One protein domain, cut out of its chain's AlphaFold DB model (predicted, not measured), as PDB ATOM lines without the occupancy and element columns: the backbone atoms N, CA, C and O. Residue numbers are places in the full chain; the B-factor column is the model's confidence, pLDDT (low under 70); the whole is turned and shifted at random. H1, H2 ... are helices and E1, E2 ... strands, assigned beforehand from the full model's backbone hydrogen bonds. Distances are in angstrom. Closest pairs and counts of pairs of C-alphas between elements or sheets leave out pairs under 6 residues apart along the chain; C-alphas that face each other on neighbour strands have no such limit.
ATOM      1  N   GLY A   8     159.564  96.895 107.532       95.31
ATOM      2  CA  GLY A   8     159.734  96.441 108.917       95.31
ATOM      3  C   GLY A   8     159.832  94.916 109.004       95.31
ATOM      4  O   GLY A   8     160.273  94.275 108.051       95.31
ATOM      5  N   TRP A   9     159.354  94.342 110.108       95.62
ATOM      6  CA  TRP A   9     159.380  92.894 110.347       95.62
ATOM      7  C   TRP A   9     158.649  92.086 109.258       95.62
ATOM      8  O   TRP A   9     159.048  90.974 108.923       95.62
ATOM      9  N   LEU A  10     157.631  92.662 108.604       96.19
ATOM     10  CA  LEU A  10     156.929  92.002 107.495       96.19
ATOM     11  C   LEU A  10     157.854  91.708 106.307       96.19
ATOM     12  O   LEU A  10     157.613  90.745 105.579       96.19
ATOM     13  N   ALA A  11     158.888  92.528 106.084       95.31
ATOM     14  CA  ALA A  11     159.852  92.336 104.999       95.31
ATOM     15  C   ALA A  11     160.795  91.155 105.252       95.31
ATOM     16  O   ALA A  11     161.288  90.555 104.297       95.31
ATOM     17  N   GLU A  12     161.009  90.813 106.522       95.12
ATOM     18  CA  GLU A  12     161.907  89.745 106.960       95.12
ATOM     19  C   GLU A  12     161.239  88.366 106.912       95.12
ATOM     20  O   GLU A  12     161.933  87.355 106.851       95.12
ATOM     21  N   LEU A  13     159.900  88.328 106.852       95.31
ATOM     22  CA  LEU A  13     159.135  87.087 106.771       95.31
ATOM     23  C   LEU A  13     159.501  86.256 105.537       95.31
ATOM     24  O   LEU A  13     159.558  86.767 104.412       95.31
ATOM     25  N   ASN A  14     159.599  84.950 105.752       95.50
ATOM     26  CA  ASN A  14     159.755  83.895 104.763       95.50
ATOM     27  C   ASN A  14     158.643  82.842 104.908       95.50
ATOM     28  O   ASN A  14     158.012  82.726 105.961       95.50
ATOM     29  N   PRO A  15     158.369  82.042 103.860       96.44
ATOM     30  CA  PRO A  15     157.485  80.888 103.995       96.44
ATOM     31  C   PRO A  15     157.988  79.933 105.086       96.44
ATOM     32  O   PRO A  15     159.149  79.535 105.072       96.44
ATOM     33  N   GLY A  16     157.102  79.547 106.003       96.50
ATOM     34  CA  GLY A  16     157.408  78.730 107.178       96.50
ATOM     35  C   GLY A  16     157.566  79.524 108.477       96.50
ATOM     36  O   GLY A  16     157.393  78.938 109.547       96.50
ATOM     37  N   ASP A  17     157.805  80.835 108.402       97.06
ATOM     38  CA  ASP A  17     157.953  81.665 109.598       97.06
ATOM     39  C   ASP A  17     156.647  81.740 110.378       97.06
ATOM     40  O   ASP A  17     155.548  81.793 109.811       97.06
ATOM     41  N   LYS A  18     156.774  81.738 111.706       97.38
ATOM     42  CA  LYS A  18     155.633  81.895 112.599       97.38
ATOM     43  C   LYS A  18     155.212  83.358 112.631       97.38
ATOM     44  O   LYS A  18     156.042  84.255 112.620       97.38
ATOM     45  N   ILE A  19     153.908  83.572 112.709       96.56
ATOM     46  CA  ILE A  19     153.266  84.867 112.918       96.56
ATOM     47  C   ILE A  19     152.112  84.688 113.900       96.56
ATOM     48  O   ILE A  19     151.620  83.567 114.106       96.56
ATOM     49  N   ILE A  20     151.635  85.791 114.467       97.06
ATOM     50  CA  ILE A  20     150.391  85.799 115.226       97.06
ATOM     51  C   ILE A  20     149.272  86.323 114.330       97.06
ATOM     52  O   ILE A  20     149.287  87.465 113.872       97.06
ATOM     53  N   LEU A  21     148.285  85.465 114.076       95.50
ATOM     54  CA  LEU A  21     147.044  85.842 113.419       95.50
ATOM     55  C   LEU A  21     146.065  86.316 114.487       95.50
ATOM     56  O   LEU A  21     145.597  85.516 115.311       95.50
ATOM     57  N   VAL A  22     145.744  87.606 114.447       94.50
ATOM     58  CA  VAL A  22     144.776  88.216 115.352       94.50
ATOM     59  C   VAL A  22     143.443  88.371 114.640       94.50
ATOM     60  O   VAL A  22     143.375  88.899 113.535       94.50
ATOM     61  N   ASN A  23     142.378  87.910 115.288       93.25
ATOM     62  CA  ASN A  23     141.000  88.168 114.896       93.25
ATOM     63  C   ASN A  23     140.362  89.060 115.959       93.25
ATOM     64  O   ASN A  23     140.183  88.627 117.101       93.25
ATOM     65  N   ASN A  24     140.022  90.288 115.586       91.81
ATOM     66  CA  ASN A  24     139.434  91.288 116.466       91.81
ATOM     67  C   ASN A  24     138.055  91.745 115.958       91.81
ATOM     68  O   ASN A  24     137.914  92.836 115.402       91.81
ATOM     69  N   PRO A  25     137.025  90.899 116.088       89.56
ATOM     70  CA  PRO A  25     135.670  91.255 115.693       89.56
ATOM     71  C   PRO A  25     135.055  92.281 116.659       89.56
ATOM     72  O   PRO A  25     135.242  92.208 117.867       89.56
ATOM     73  N   ARG A  26     134.227  93.193 116.140       86.81
ATOM     74  CA  ARG A  26     133.636  94.312 116.905       86.81
ATOM     75  C   ARG A  26     132.835  93.915 118.158       86.81
ATOM     76  O   ARG A  26     132.772  94.697 119.098       86.81
ATOM     77  N   TRP A  27     132.197  92.746 118.149       86.81
ATOM     78  CA  TRP A  27     131.250  92.318 119.191       86.81
ATOM     79  C   TRP A  27     131.679  91.058 119.945       86.81
ATOM     80  O   TRP A  27     130.985  90.639 120.867       86.81
ATOM     81  N   PHE A  28     132.800  90.441 119.566       84.75
ATOM     82  CA  PHE A  28     133.284  89.222 120.215       84.75
ATOM     83  C   PHE A  28     134.680  89.437 120.782       84.75
ATOM     84  O   PHE A  28     135.394  90.364 120.412       84.75
ATOM     85  N   LYS A  29     135.076  88.552 121.697       86.88
ATOM     86  CA  LYS A  29     136.409  88.591 122.286       86.88
ATOM     87  C   LYS A  29     137.468  88.371 121.203       86.88
ATOM     88  O   LYS A  29     137.365  87.427 120.421       86.88
ATOM     89  N   THR A  30     138.501  89.206 121.217       91.75
ATOM     90  CA  THR A  30     139.686  89.049 120.372       91.75
ATOM     91  C   THR A  30     140.309  87.670 120.580       91.75
ATOM     92  O   THR A  30     140.445  87.194 121.713       91.75
ATOM     93  N   SER A  31     140.706  87.024 119.490       92.50
ATOM     94  CA  SER A  31     141.426  85.753 119.532       92.50
ATOM     95  C   SER A  31     142.746  85.870 118.790       92.50
ATOM     96  O   SER A  31     142.774  86.349 117.656       92.50
ATOM     97  N   ARG A  32     143.815  85.377 119.413       96.00
ATOM     98  CA  ARG A  32     145.153  85.286 118.831       96.00
ATOM     99  C   ARG A  32     145.512  83.831 118.598       96.00
ATOM    100  O   ARG A  32     145.266  82.976 119.453       96.00
ATOM    101  N   THR A  33     146.090  83.544 117.441       95.50
ATOM    102  CA  THR A  33     146.533  82.194 117.097       95.50
ATOM    103  C   THR A  33     147.883  82.226 116.405       95.50
ATOM    104  O   THR A  33     148.115  83.063 115.540       95.50
ATOM    105  N   VAL A  34     148.768  81.298 116.767       97.12
ATOM    106  CA  VAL A  34     150.051  81.132 116.076       97.12
ATOM    107  C   VAL A  34     149.792  80.430 114.745       97.12
ATOM    108  O   VAL A  34     149.098  79.405 114.700       97.12
ATOM    109  N   ARG A  35     150.329  80.982 113.660       96.31
ATOM    110  CA  ARG A  35     150.238  80.431 112.302       96.31
ATOM    111  C   ARG A  35     151.575  80.526 111.594       96.31
ATOM    112  O   ARG A  35     152.438  81.279 112.022       96.31
ATOM    113  N   ALA A  36     151.738  79.746 110.532       97.25
ATOM    114  CA  ALA A  36     152.919  79.800 109.686       97.25
ATOM    115  C   ALA A  36     152.592  80.503 108.366       97.25
ATOM    116  O   ALA A  36     151.519  80.297 107.791       97.25
ATOM    117  N   VAL A  37     153.528  81.301 107.861       97.31
ATOM    118  CA  VAL A  37     153.420  81.904 106.533       97.31
ATOM    119  C   VAL A  37     153.442  80.794 105.488       97.31
ATOM    120  O   VAL A  37     154.416  80.060 105.356       97.31
ATOM    121  N   SER A  38     152.371  80.668 104.712       96.62
ATOM    122  CA  SER A  38     152.257  79.630 103.686       96.62
ATOM    123  C   SER A  38     153.042  79.996 102.428       96.62
ATOM    124  O   SER A  38     153.689  79.147 101.817       96.62
ATOM    125  N   LYS A  39     152.969  81.262 102.002       96.06
ATOM    126  CA  LYS A  39     153.643  81.753 100.792       96.06
ATOM    127  C   LYS A  39     153.749  83.271 100.811       96.06
ATOM    128  O   LYS A  39     152.827  83.943 101.256       96.06
ATOM    129  N   ILE A  40     154.809  83.800 100.210       94.94
ATOM    130  CA  ILE A  40     154.931  85.225  99.893       94.94
ATOM    131  C   ILE A  40     154.965  85.399  98.374       94.94
ATOM    132  O   ILE A  40     155.638  84.651  97.662       94.94
ATOM    133  N   THR A  41     154.181  86.339  97.848       92.56
ATOM    134  CA  THR A  41     154.197  86.658  96.414       92.56
ATOM    135  C   THR A  41     155.362  87.594  96.079       92.56
ATOM    136  O   THR A  41     155.799  88.346  96.945       92.56
ATOM    137  N   PRO A  42     155.821  87.664  94.811       91.06
ATOM    138  CA  PRO A  42     156.878  88.606  94.418       91.06
ATOM    139  C   PRO A  42     156.555  90.083  94.707       91.06
ATOM    140  O   PRO A  42     157.454  90.899  94.861       91.06
ATOM    141  N   THR A  43     155.267  90.431  94.789       90.88
ATOM    142  CA  THR A  43     154.789  91.777  95.145       90.88
ATOM    143  C   THR A  43     154.746  92.031  96.657       90.88
ATOM    144  O   THR A  43     154.319  93.110  97.060       90.88
ATOM    145  N   GLY A  44     155.093  91.044  97.487       92.69
ATOM    146  CA  GLY A  44     155.064  91.142  98.946       92.69
ATOM    147  C   GLY A  44     153.723  90.810  99.602       92.69
ATOM    148  O   GLY A  44     153.514  91.183 100.750       92.69
ATOM    149  N   ARG A  45     152.776  90.156  98.911       94.88
ATOM    150  CA  ARG A  45     151.552  89.681  99.584       94.88
ATOM    151  C   ARG A  45     151.874  88.445 100.404       94.88
ATOM    152  O   ARG A  45     152.601  87.575  99.926       94.88
ATOM    153  N   ILE A  46     151.292  88.361 101.590       96.00
ATOM    154  CA  ILE A  46     151.566  87.309 102.565       96.00
ATOM    155  C   ILE A  46     150.339  86.400 102.619       96.00
ATOM    156  O   ILE A  46     149.236  86.857 102.903       96.00
ATOM    157  N   ASN A  47     150.515  85.118 102.314       95.19
ATOM    158  CA  ASN A  47     149.459  84.113 102.397       95.19
ATOM    159  C   ASN A  47     149.646  83.279 103.659       95.19
ATOM    160  O   ASN A  47     150.749  82.791 103.913       95.19
ATOM    161  N   ILE A  48     148.566  83.103 104.410       94.25
ATOM    162  CA  ILE A  48     148.533  82.388 105.685       94.25
ATOM    163  C   ILE A  48     147.229  81.603 105.713       94.25
ATOM    164  O   ILE A  48     146.154  82.200 105.764       94.25
ATOM    165  N   ASP A  49     147.310  80.278 105.651       89.69
ATOM    166  CA  ASP A  49     146.151  79.400 105.474       89.69
ATOM    167  C   ASP A  49     145.282  79.877 104.283       89.69
ATOM    168  O   ASP A  49     145.745  79.942 103.143       89.69
ATOM    169  N   ASN A  50     144.033  80.268 104.557       89.12
ATOM    170  CA  ASN A  50     143.066  80.776 103.580       89.12
ATOM    171  C   ASN A  50     143.005  82.317 103.521       89.12
ATOM    172  O   ASN A  50     142.138  82.886 102.851       89.12
ATOM    173  N   PHE A  51     143.899  83.006 104.228       92.88
ATOM    174  CA  PHE A  51     143.962  84.461 104.287       92.88
ATOM    175  C   PHE A  51     145.102  84.994 103.418       92.88
ATOM    176  O   PHE A  51     146.202  84.440 103.384       92.88
ATOM    177  N   GLN A  52     144.843  86.110 102.738       94.81
ATOM    178  CA  GLN A  52     145.860  86.875 102.026       94.81
ATOM    179  C   GLN A  52     145.932  88.278 102.615       94.81
ATOM    180  O   GLN A  52     144.914  88.954 102.764       94.81
ATOM    181  N   PHE A  53     147.149  88.711 102.910       95.31
ATOM    182  CA  PHE A  53     147.459  90.017 103.457       95.31
ATOM    183  C   PHE A  53     148.249  90.829 102.440       95.31
ATOM    184  O   PHE A  53     149.073  90.311 101.676       95.31
ATOM    185  N   MET A  54     147.961  92.120 102.420       94.19
ATOM    186  CA  MET A  54     148.716  93.114 101.683       94.19
ATOM    187  C   MET A  54     150.112  93.292 102.309       94.19
ATOM    188  O   MET A  54     150.337  92.866 103.443       94.19
ATOM    189  N   PRO A  55     151.075  93.894 101.584       94.38
ATOM    190  CA  PRO A  55     152.440  94.075 102.089       94.38
ATOM    191  C   PRO A  55     152.558  94.891 103.388       94.38
ATOM    192  O   PRO A  55     153.587  94.830 104.051       94.38
ATOM    193  N   ASP A  56     151.522  95.652 103.733       92.50
ATOM    194  CA  ASP A  56     151.375  96.434 104.966       92.50
ATOM    195  C   ASP A  56     150.716  95.646 106.117       92.50
ATOM    196  O   ASP A  56     150.512  96.191 107.197       92.50
ATOM    197  N   GLY A  57     150.375  94.370 105.903       90.62
ATOM    198  CA  GLY A  57     149.747  93.507 106.903       90.62
ATOM    199  C   GLY A  57     148.219  93.613 106.974       90.62
ATOM    200  O   GLY A  57     147.616  92.966 107.830       90.62
ATOM    201  N   VAL A  58     147.571  94.368 106.079       90.50
ATOM    202  CA  VAL A  58     146.101  94.458 106.018       90.50
ATOM    203  C   VAL A  58     145.518  93.230 105.314       90.50
ATOM    204  O   VAL A  58     145.929  92.877 104.208       90.50
ATOM    205  N   CYS A  59     144.538  92.567 105.931       93.12
ATOM    206  CA  CYS A  59     143.880  91.410 105.327       93.12
ATOM    207  C   CYS A  59     142.965  91.821 104.163       93.12
ATOM    208  O   CYS A  59     142.126  92.705 104.310       93.12
ATOM    209  N   LEU A  60     143.067  91.132 103.021       89.75
ATOM    210  CA  LEU A  60     142.179  91.350 101.872       89.75
ATOM    211  C   LEU A  60     140.783  90.752 102.069       89.75
ATOM    212  O   LEU A  60     139.804  91.295 101.568       89.75
ATOM    213  N   ASN A  61     140.695  89.627 102.783       81.94
ATOM    214  CA  ASN A  61     139.475  88.817 102.864       81.94
ATOM    215  C   ASN A  61     138.706  89.007 104.186       81.94
ATOM    216  O   ASN A  61     137.756  88.272 104.445       81.94
ATOM    217  N   GLY A  62     139.091  89.963 105.040       76.19
ATOM    218  CA  GLY A  62     138.372  90.206 106.290       76.19
ATOM    219  C   GLY A  62     138.905  91.371 107.119       76.19
ATOM    220  O   GLY A  62     140.027  91.332 107.608       76.19
ATOM    221  N   ASN A  63     138.047  92.359 107.377       77.38
ATOM    222  CA  ASN A  63     138.396  93.595 108.099       77.38
ATOM    223  C   ASN A  63     138.748  93.395 109.586       77.38
ATOM    224  O   ASN A  63     139.179  94.340 110.238       77.38
ATOM    225  N   ASN A  64     138.544  92.193 110.132       89.62
ATOM    226  CA  ASN A  64     138.820  91.879 111.537       89.62
ATOM    227  C   ASN A  64     140.163  91.161 111.733       89.62
ATOM    228  O   ASN A  64     140.515  90.868 112.874       89.62
ATOM    229  N   TYR A  65     140.886  90.848 110.654       92.25
ATOM    230  CA  TYR A  65     142.142  90.109 110.722       92.25
ATOM    231  C   TYR A  65     143.340  91.016 110.473       92.25
ATOM    232  O   TYR A  65     143.371  91.768 109.498       92.25
ATOM    233  N   TYR A  66     144.352  90.892 111.322       92.69
ATOM    234  CA  TYR A  66     145.642  91.552 111.149       92.69
ATOM    235  C   TYR A  66     146.772  90.677 111.691       92.69
ATOM    236  O   TYR A  66     146.538  89.657 112.350       92.69
ATOM    237  N   LEU A  67     147.997  91.071 111.352       95.06
ATOM    238  CA  LEU A  67     149.208  90.351 111.707       95.06
ATOM    239  C   LEU A  67     149.927  91.045 112.858       95.06
ATOM    240  O   LEU A  67     150.055  92.267 112.875       95.06
ATOM    241  N   GLU A  68     150.426  90.239 113.781       95.69
ATOM    242  CA  GLU A  68     151.332  90.651 114.846       95.69
ATOM    243  C   GLU A  68     152.617  89.815 114.745       95.69
ATOM    244  O   GLU A  68     152.594  88.645 114.338       95.69
ATOM    245  N   GLU A  69     153.745  90.454 115.049       96.25
ATOM    246  CA  GLU A  69     155.069  89.839 114.987       96.25
ATOM    247  C   GLU A  69     155.174  88.720 116.029       96.25
ATOM    248  O   GLU A  69     154.799  88.891 117.189       96.25
ATOM    249  N   ALA A  70     155.666  87.552 115.620       95.31
ATOM    250  CA  ALA A  70     155.770  86.402 116.509       95.31
ATOM    251  C   ALA A  70     157.167  86.301 117.122       95.31
ATOM    252  O   ALA A  70     157.962  85.447 116.730       95.31
ATOM    253  N   THR A  71     157.444  87.152 118.109       95.88
ATOM    254  CA  THR A  71     158.609  86.961 118.984       95.88
ATOM    255  C   THR A  71     158.388  85.754 119.898       95.88
ATOM    256  O   THR A  71     157.252  85.313 120.108       95.88
ATOM    257  N   ASP A  72     159.461  85.214 120.474       95.19
ATOM    258  CA  ASP A  72     159.370  84.070 121.386       95.19
ATOM    259  C   ASP A  72     158.476  84.372 122.603       95.19
ATOM    260  O   ASP A  72     157.704  83.516 123.049       95.19
ATOM    261  N   GLU A  73     158.514  85.612 123.101       96.50
ATOM    262  CA  GLU A  73     157.662  86.082 124.193       96.50
ATOM    263  C   GLU A  73     156.186  86.080 123.792       96.50
ATOM    264  O   GLU A  73     155.359  85.499 124.503       96.50
ATOM    265  N   VAL A  74     155.855  86.666 122.636       96.31
ATOM    266  CA  VAL A  74     154.469  86.754 122.149       96.31
ATOM    267  C   VAL A  74     153.921  85.361 121.835       96.31
ATOM    268  O   VAL A  74     152.780  85.044 122.178       96.31
ATOM    269  N   ILE A  75     154.730  84.479 121.239       96.75
ATOM    270  CA  ILE A  75     154.345  83.080 121.009       96.75
ATOM    271  C   ILE A  75     154.019  82.400 122.343       96.75
ATOM    272  O   ILE A  75     152.972  81.761 122.459       96.75
ATOM    273  N   SER A  76     154.885  82.539 123.352       96.31
ATOM    274  CA  SER A  76     154.662  81.947 124.677       96.31
ATOM    275  C   SER A  76     153.371  82.458 125.320       96.31
ATOM    276  O   SER A  76     152.603  81.673 125.881       96.31
ATOM    277  N   GLU A  77     153.104  83.759 125.213       96.75
ATOM    278  CA  GLU A  77     151.882  84.386 125.709       96.75
ATOM    279  C   GLU A  77     150.635  83.820 125.020       96.75
ATOM    280  O   GLU A  77     149.733  83.315 125.688       96.75
ATOM    281  N   VAL A  78     150.607  83.821 123.685       96.12
ATOM    282  CA  VAL A  78     149.462  83.338 122.899       96.12
ATOM    283  C   VAL A  78     149.187  81.855 123.156       96.12
ATOM    284  O   VAL A  78     148.026  81.441 123.216       96.12
ATOM    285  N   LEU A  79     150.225  81.033 123.331       94.94
ATOM    286  CA  LEU A  79     150.056  79.623 123.687       94.94
ATOM    287  C   LEU A  79     149.394  79.469 125.065       94.94
ATOM    288  O   LEU A  79     148.388  78.766 125.165       94.94
ATOM    289  N   LYS A  80     149.860  80.200 126.088       95.44
ATOM    290  CA  LYS A  80     149.250  80.196 127.433       95.44
ATOM    291  C   LYS A  80     147.798  80.672 127.417       95.44
ATOM    292  O   LYS A  80     146.943  80.080 128.072       95.44
ATOM    293  N   GLU A  81     147.488  81.720 126.654       93.25
ATOM    294  CA  GLU A  81     146.110  82.198 126.501       93.25
ATOM    295  C   GLU A  81     145.189  81.139 125.899       93.25
ATOM    296  O   GLU A  81     144.038  80.989 126.322       93.25
ATOM    297  N   ASN A  82     145.684  80.428 124.887       92.75
ATOM    298  CA  ASN A  82     144.930  79.393 124.199       92.75
ATOM    299  C   ASN A  82     144.734  78.160 125.090       92.75
ATOM    300  O   ASN A  82     143.622  77.633 125.134       92.75
ATOM    301  N   GLU A  83     145.751  77.758 125.856       93.25
ATOM    302  CA  GLU A  83     145.646  76.706 126.875       93.25
ATOM    303  C   GLU A  83     144.614  77.063 127.947       93.25
ATOM    304  O   GLU A  83     143.703  76.279 128.218       93.25
ATOM    305  N   TYR A  84     144.687  78.276 128.504       89.81
ATOM    306  CA  TYR A  84     143.726  78.749 129.497       89.81
ATOM    307  C   TYR A  84     142.297  78.776 128.941       89.81
ATOM    308  O   TYR A  84     141.351  78.343 129.604       89.81
ATOM    309  N   ARG A  85     142.123  79.250 127.700       89.75
ATOM    310  CA  ARG A  85     140.818  79.269 127.025       89.75
ATOM    311  C   ARG A  85     140.270  77.858 126.831       89.75
ATOM    312  O   ARG A  85     139.096  77.632 127.116       89.75
ATOM    313  N   HIS A  86     141.102  76.924 126.377       90.12
ATOM    314  CA  HIS A  86     140.707  75.532 126.185       90.12
ATOM    315  C   HIS A  86     140.322  74.875 127.514       90.12
ATOM    316  O   HIS A  86     139.250  74.279 127.614       90.12
ATOM    317  N   PHE A  87     141.130  75.066 128.560       91.50
ATOM    318  CA  PHE A  87     140.822  74.575 129.899       91.50
ATOM    319  C   PHE A  87     139.482  75.121 130.402       91.50
ATOM    320  O   PHE A  87     138.608  74.339 130.778       91.50
ATOM    321  N   ARG A  88     139.277  76.443 130.340       89.69
ATOM    322  CA  ARG A  88     138.019  77.085 130.748       89.69
ATOM    323  C   ARG A  88     136.817  76.497 130.008       89.69
ATOM    324  O   ARG A  88     135.820  76.179 130.648       89.69
ATOM    325  N   ASN A  89     136.912  76.346 128.689       89.19
ATOM    326  CA  ASN A  89     135.827  75.776 127.892       89.19
ATOM    327  C   ASN A  89     135.558  74.317 128.278       89.19
ATOM    328  O   ASN A  89     134.407  73.960 128.483       89.19
ATOM    329  N   SER A  90     136.601  73.512 128.509       88.56
ATOM    330  CA  SER A  90     136.436  72.120 128.948       88.56
ATOM    331  C   SER A  90     135.756  71.996 130.319       88.56
ATOM    332  O   SER A  90     135.031  71.035 130.572       88.56
ATOM    333  N   VAL A  91     135.978  72.960 131.220       89.06
ATOM    334  CA  VAL A  91     135.282  73.024 132.512       89.06
ATOM    335  C   VAL A  91     133.810  73.352 132.290       89.06
ATOM    336  O   VAL A  91     132.961  72.648 132.827       89.06
ATOM    337  N   ILE A  92     133.508  74.369 131.479       87.88
ATOM    338  CA  ILE A  92     132.132  74.767 131.156       87.88
ATOM    339  C   ILE A  92     131.369  73.604 130.519       87.88
ATOM    340  O   ILE A  92     130.333  73.226 131.046       87.88
ATOM    341  N   GLU A  93     131.922  72.962 129.490       88.19
ATOM    342  CA  GLU A  93     131.302  71.813 128.815       88.19
ATOM    343  C   GLU A  93     131.019  70.661 129.794       88.19
ATOM    344  O   GLU A  93     129.946  70.056 129.775       88.19
ATOM    345  N   LYS A  94     131.953  70.374 130.712       85.31
ATOM    346  CA  LYS A  94     131.745  69.367 131.764       85.31
ATOM    347  C   LYS A  94     130.628  69.753 132.727       85.31
ATOM    348  O   LYS A  94     129.908  68.862 133.171       85.31
ATOM    349  N   PHE A  95     130.503  71.028 133.085       83.81
ATOM    350  CA  PHE A  95     129.409  71.507 133.930       83.81
ATOM    351  C   PHE A  95     128.072  71.451 133.188       83.81
ATOM    352  O   PHE A  95     127.137  70.849 133.704       83.81
ATOM    353  N   GLU A  96     128.000  71.976 131.968       82.62
ATOM    354  CA  GLU A  96     126.797  71.965 131.128       82.62
ATOM    355  C   GLU A  96     126.304  70.539 130.863       82.62
ATOM    356  O   GLU A  96     125.121  70.271 131.008       82.62
ATOM    357  N   SER A  97     127.204  69.584 130.598       82.50
ATOM    358  CA  SER A  97     126.833  68.171 130.402       82.50
ATOM    359  C   SER A  97     126.208  67.496 131.633       82.50
ATOM    360  O   SER A  97     125.592  66.438 131.510       82.50
ATOM    361  N   LYS A  98     126.402  68.071 132.827       82.62
ATOM    362  CA  LYS A  98     125.861  67.563 134.096       82.62
ATOM    363  C   LYS A  98     124.583  68.275 134.523       82.62
ATOM    364  O   LYS A  98     123.892  67.740 135.384       82.62
ATOM    365  N   ILE A  99     124.305  69.447 133.959       79.38
ATOM    366  CA  ILE A  99     123.070  70.192 134.190       79.38
ATOM    367  C   ILE A  99     122.011  69.598 133.265       79.38
ATOM    368  O   ILE A  99     122.162  69.605 132.044       79.38
ATOM    369  N   LYS A 100     120.942  69.055 133.839       74.56
ATOM    370  CA  LYS A 100     119.746  68.690 133.079       74.56
ATOM    371  C   LYS A 100     118.892  69.931 132.866       74.56
ATOM    372  O   LYS A 100     118.948  70.872 133.650       74.56
ATOM    373  N   GLU A 101     118.064  69.919 131.827       68.62
ATOM    374  CA  GLU A 101     117.073  70.980 131.606       68.62
ATOM    375  C   GLU A 101     116.169  71.157 132.843       68.62
ATOM    376  O   GLU A 101     115.872  72.278 133.239       68.62
ATOM    377  N   ASP A 102     115.875  70.052 133.532       71.69
ATOM    378  CA  ASP A 102     115.120  69.990 134.789       71.69
ATOM    379  C   ASP A 102     115.829  70.657 135.989       71.69
ATOM    380  O   ASP A 102     115.179  70.974 136.985       71.69
ATOM    381  N   ASP A 103     117.151  70.859 135.917       73.94
ATOM    382  CA  ASP A 103     117.937  71.553 136.949       73.94
ATOM    383  C   ASP A 103     117.911  73.086 136.759       73.94
ATOM    384  O   ASP A 103     118.375  73.831 137.628       73.94
ATOM    385  N   LEU A 104     117.394  73.583 135.625       80.50
ATOM    386  CA  LEU A 104     117.296  75.011 135.323       80.50
ATOM    387  C   LEU A 104     115.993  75.601 135.876       80.50
ATOM    388  O   LEU A 104     114.912  75.034 135.740       80.50
ATOM    389  N   LEU A 105     116.080  76.797 136.466       82.94
ATOM    390  CA  LEU A 105     114.892  77.534 136.895       82.94
ATOM    391  C   LEU A 105     114.075  77.983 135.683       82.94
ATOM    392  O   LEU A 105     114.610  78.546 134.724       82.94
ATOM    393  N   THR A 106     112.759  77.809 135.760       85.81
ATOM    394  CA  THR A 106     111.850  78.330 134.740       85.81
ATOM    395  C   THR A 106     111.787  79.855 134.794       85.81
ATOM    396  O   THR A 106     112.090  80.491 135.808       85.81
ATOM    397  N   THR A 107     111.325  80.473 133.707       85.62
ATOM    398  CA  THR A 107     111.120  81.928 133.645       85.62
ATOM    399  C   THR A 107     110.206  82.438 134.762       85.62
ATOM    400  O   THR A 107     110.433  83.524 135.290       85.62
ATOM    401  N   ASP A 108     109.199  81.658 135.154       88.50
ATOM    402  CA  ASP A 108     108.270  82.047 136.215       88.50
ATOM    403  C   ASP A 108     108.907  81.932 137.605       88.50
ATOM    404  O   ASP A 108     108.706  82.809 138.446       88.50
ATOM    405  N   GLN A 109     109.756  80.923 137.826       87.62
ATOM    406  CA  GLN A 109     110.555  80.818 139.051       87.62
ATOM    407  C   GLN A 109     111.565  81.968 139.167       87.62
ATOM    408  O   GLN A 109     111.727  82.535 140.247       87.62
ATOM    409  N   LEU A 110     112.196  82.367 138.058       87.69
ATOM    410  CA  LEU A 110     113.111  83.513 138.026       87.69
ATOM    411  C   LEU A 110     112.393  84.833 138.344       87.69
ATOM    412  O   LEU A 110     112.893  85.615 139.150       87.69
ATOM    413  N   LYS A 111     111.196  85.062 137.786       88.62
ATOM    414  CA  LYS A 111     110.373  86.246 138.105       88.62
ATOM    415  C   LYS A 111     109.954  86.287 139.575       88.62
ATOM    416  O   LYS A 111     109.942  87.359 140.177       88.62
ATOM    417  N   ALA A 112     109.611  85.135 140.153       89.69
ATOM    418  CA  ALA A 112     109.252  85.045 141.565       89.69
ATOM    419  C   ALA A 112     110.435  85.421 142.473       89.69
ATOM    420  O   ALA A 112     110.252  86.174 143.426       89.69
ATOM    421  N   ILE A 113     111.649  84.964 142.148       89.69
ATOM    422  CA  ILE A 113     112.873  85.329 142.877       89.69
ATOM    423  C   ILE A 113     113.162  86.828 142.755       89.69
ATOM    424  O   ILE A 113     113.418  87.478 143.764       89.69
ATOM    425  N   ASP A 114     113.078  87.391 141.549       89.19
ATOM    426  CA  ASP A 114     113.332  88.818 141.311       89.19
ATOM    427  C   ASP A 114     112.356  89.714 142.093       89.19
ATOM    428  O   ASP A 114     112.745  90.709 142.699       89.19
ATOM    429  N   THR A 115     111.094  89.289 142.181       90.19
ATOM    430  CA  THR A 115     110.069  89.960 142.996       90.19
ATOM    431  C   THR A 115     110.384  89.891 144.495       90.19
ATOM    432  O   THR A 115     110.044  90.812 145.229       90.19
ATOM    433  N   ILE A 116     111.016  88.820 144.982       90.88
ATOM    434  CA  ILE A 116     111.405  88.685 146.397       90.88
ATOM    435  C   ILE A 116     112.655  89.516 146.715       90.88
ATOM    436  O   ILE A 116     112.757  90.050 147.812       90.88
ATOM    437  N   LEU A 117     113.608  89.607 145.785       88.44
ATOM    438  CA  LEU A 117     114.884  90.296 146.005       88.44
ATOM    439  C   LEU A 117     114.800  91.820 145.838       88.44
ATOM    440  O   LEU A 117     115.613  92.528 146.427       88.44
TER     441      LEU A 117
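AT A GLANCE: This is residues 8 to 117 of the 119 residues of an uncharacterized protein of Streptococcus pyogenes serotype M49 (strain NZ131) (UniProt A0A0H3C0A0). A small body, built on a three-stranded sheet with a long helix slanting over one face, sends out a long arm. The helix, H2, covers the sheet E2 E1 E5 with its first part and then runs on out of the body; residues 86 to 117, the end of H2, a link and the helix H3, stick out. The small hairpin of E3 and E4 belongs to the body. The printed part has 110 residues, with three named helices and five named strands in the order H1 E1 E2 E3 E4 E5 H2 H3; the class is mixed, helices and strands, and both sheets are antiparallel. The whole is extended, with a radius of gyration of the C-alphas of 21.2 A and spans of 67 by 25 by 23 A.

HOW THE PARTS SIT: The larger sheet has E1, residues 18 to 23, as its inner strand, with the edge strands E2, residues 31 to 36, and E5, residues 65 to 69. E1 and E2 form a hairpin at 150 degrees, with N 21 and O 33 within hydrogen-bond range at 2.8 A. E1 and E5 are antiparallel at 144 degrees, with N 20 and O 68 at 3.0 A. This sheet is only just strongly twisted, with C-alphas up to 4.2 A off its best plane. H2, residues 72 to 96, is on one face at a height over the sheet of 8.5 A, two layers of helix and sheet. It runs slantwise to the strands, at 53 degrees to E2 on the local plane; its closest C-alphas to E2 are Val 78 and Arg 32, 6.2 A. H1, residues 9 to 12, only grazes the sheet with residues 9 to 10. E3, residues 46 to 48, and E4, residues 51 to 53, form a second hairpin, with N 48 and O 51 at 2.9 A. E4 and E5 are near each other, with 5 pairs of C-alphas within 10 A. H3, residues 107 to 117, is apart from H2 and not on the sheet. In H2 and H3 every O i to N i+4 pair is within hydrogen-bond range; H1 is too short for such a pair.

IN THESE COORDINATES: E1 starts at C-alpha 18 (155.633, 81.895, 112.599) and is 16.1 A long; E2 is 16.3 A and E5 13.6 A. H2 extends 36.1 A from C-alpha 72 (159.370, 84.070, 121.386). H3, 15.4 A long, ends at C-alpha 117 (114.884, 90.296, 146.005).

THE WHOLE: The two C-alphas farthest apart, those of Pro 42 and Ile 116, are 69.1 A apart. Without the residues that stand free, the body spans 39 by 28 by 21 A. The printed part has no cut, and the link from E4 to E5, 11 residues, is long. Mean pLDDT of the printed part is 90.9; residue 101 is under 70.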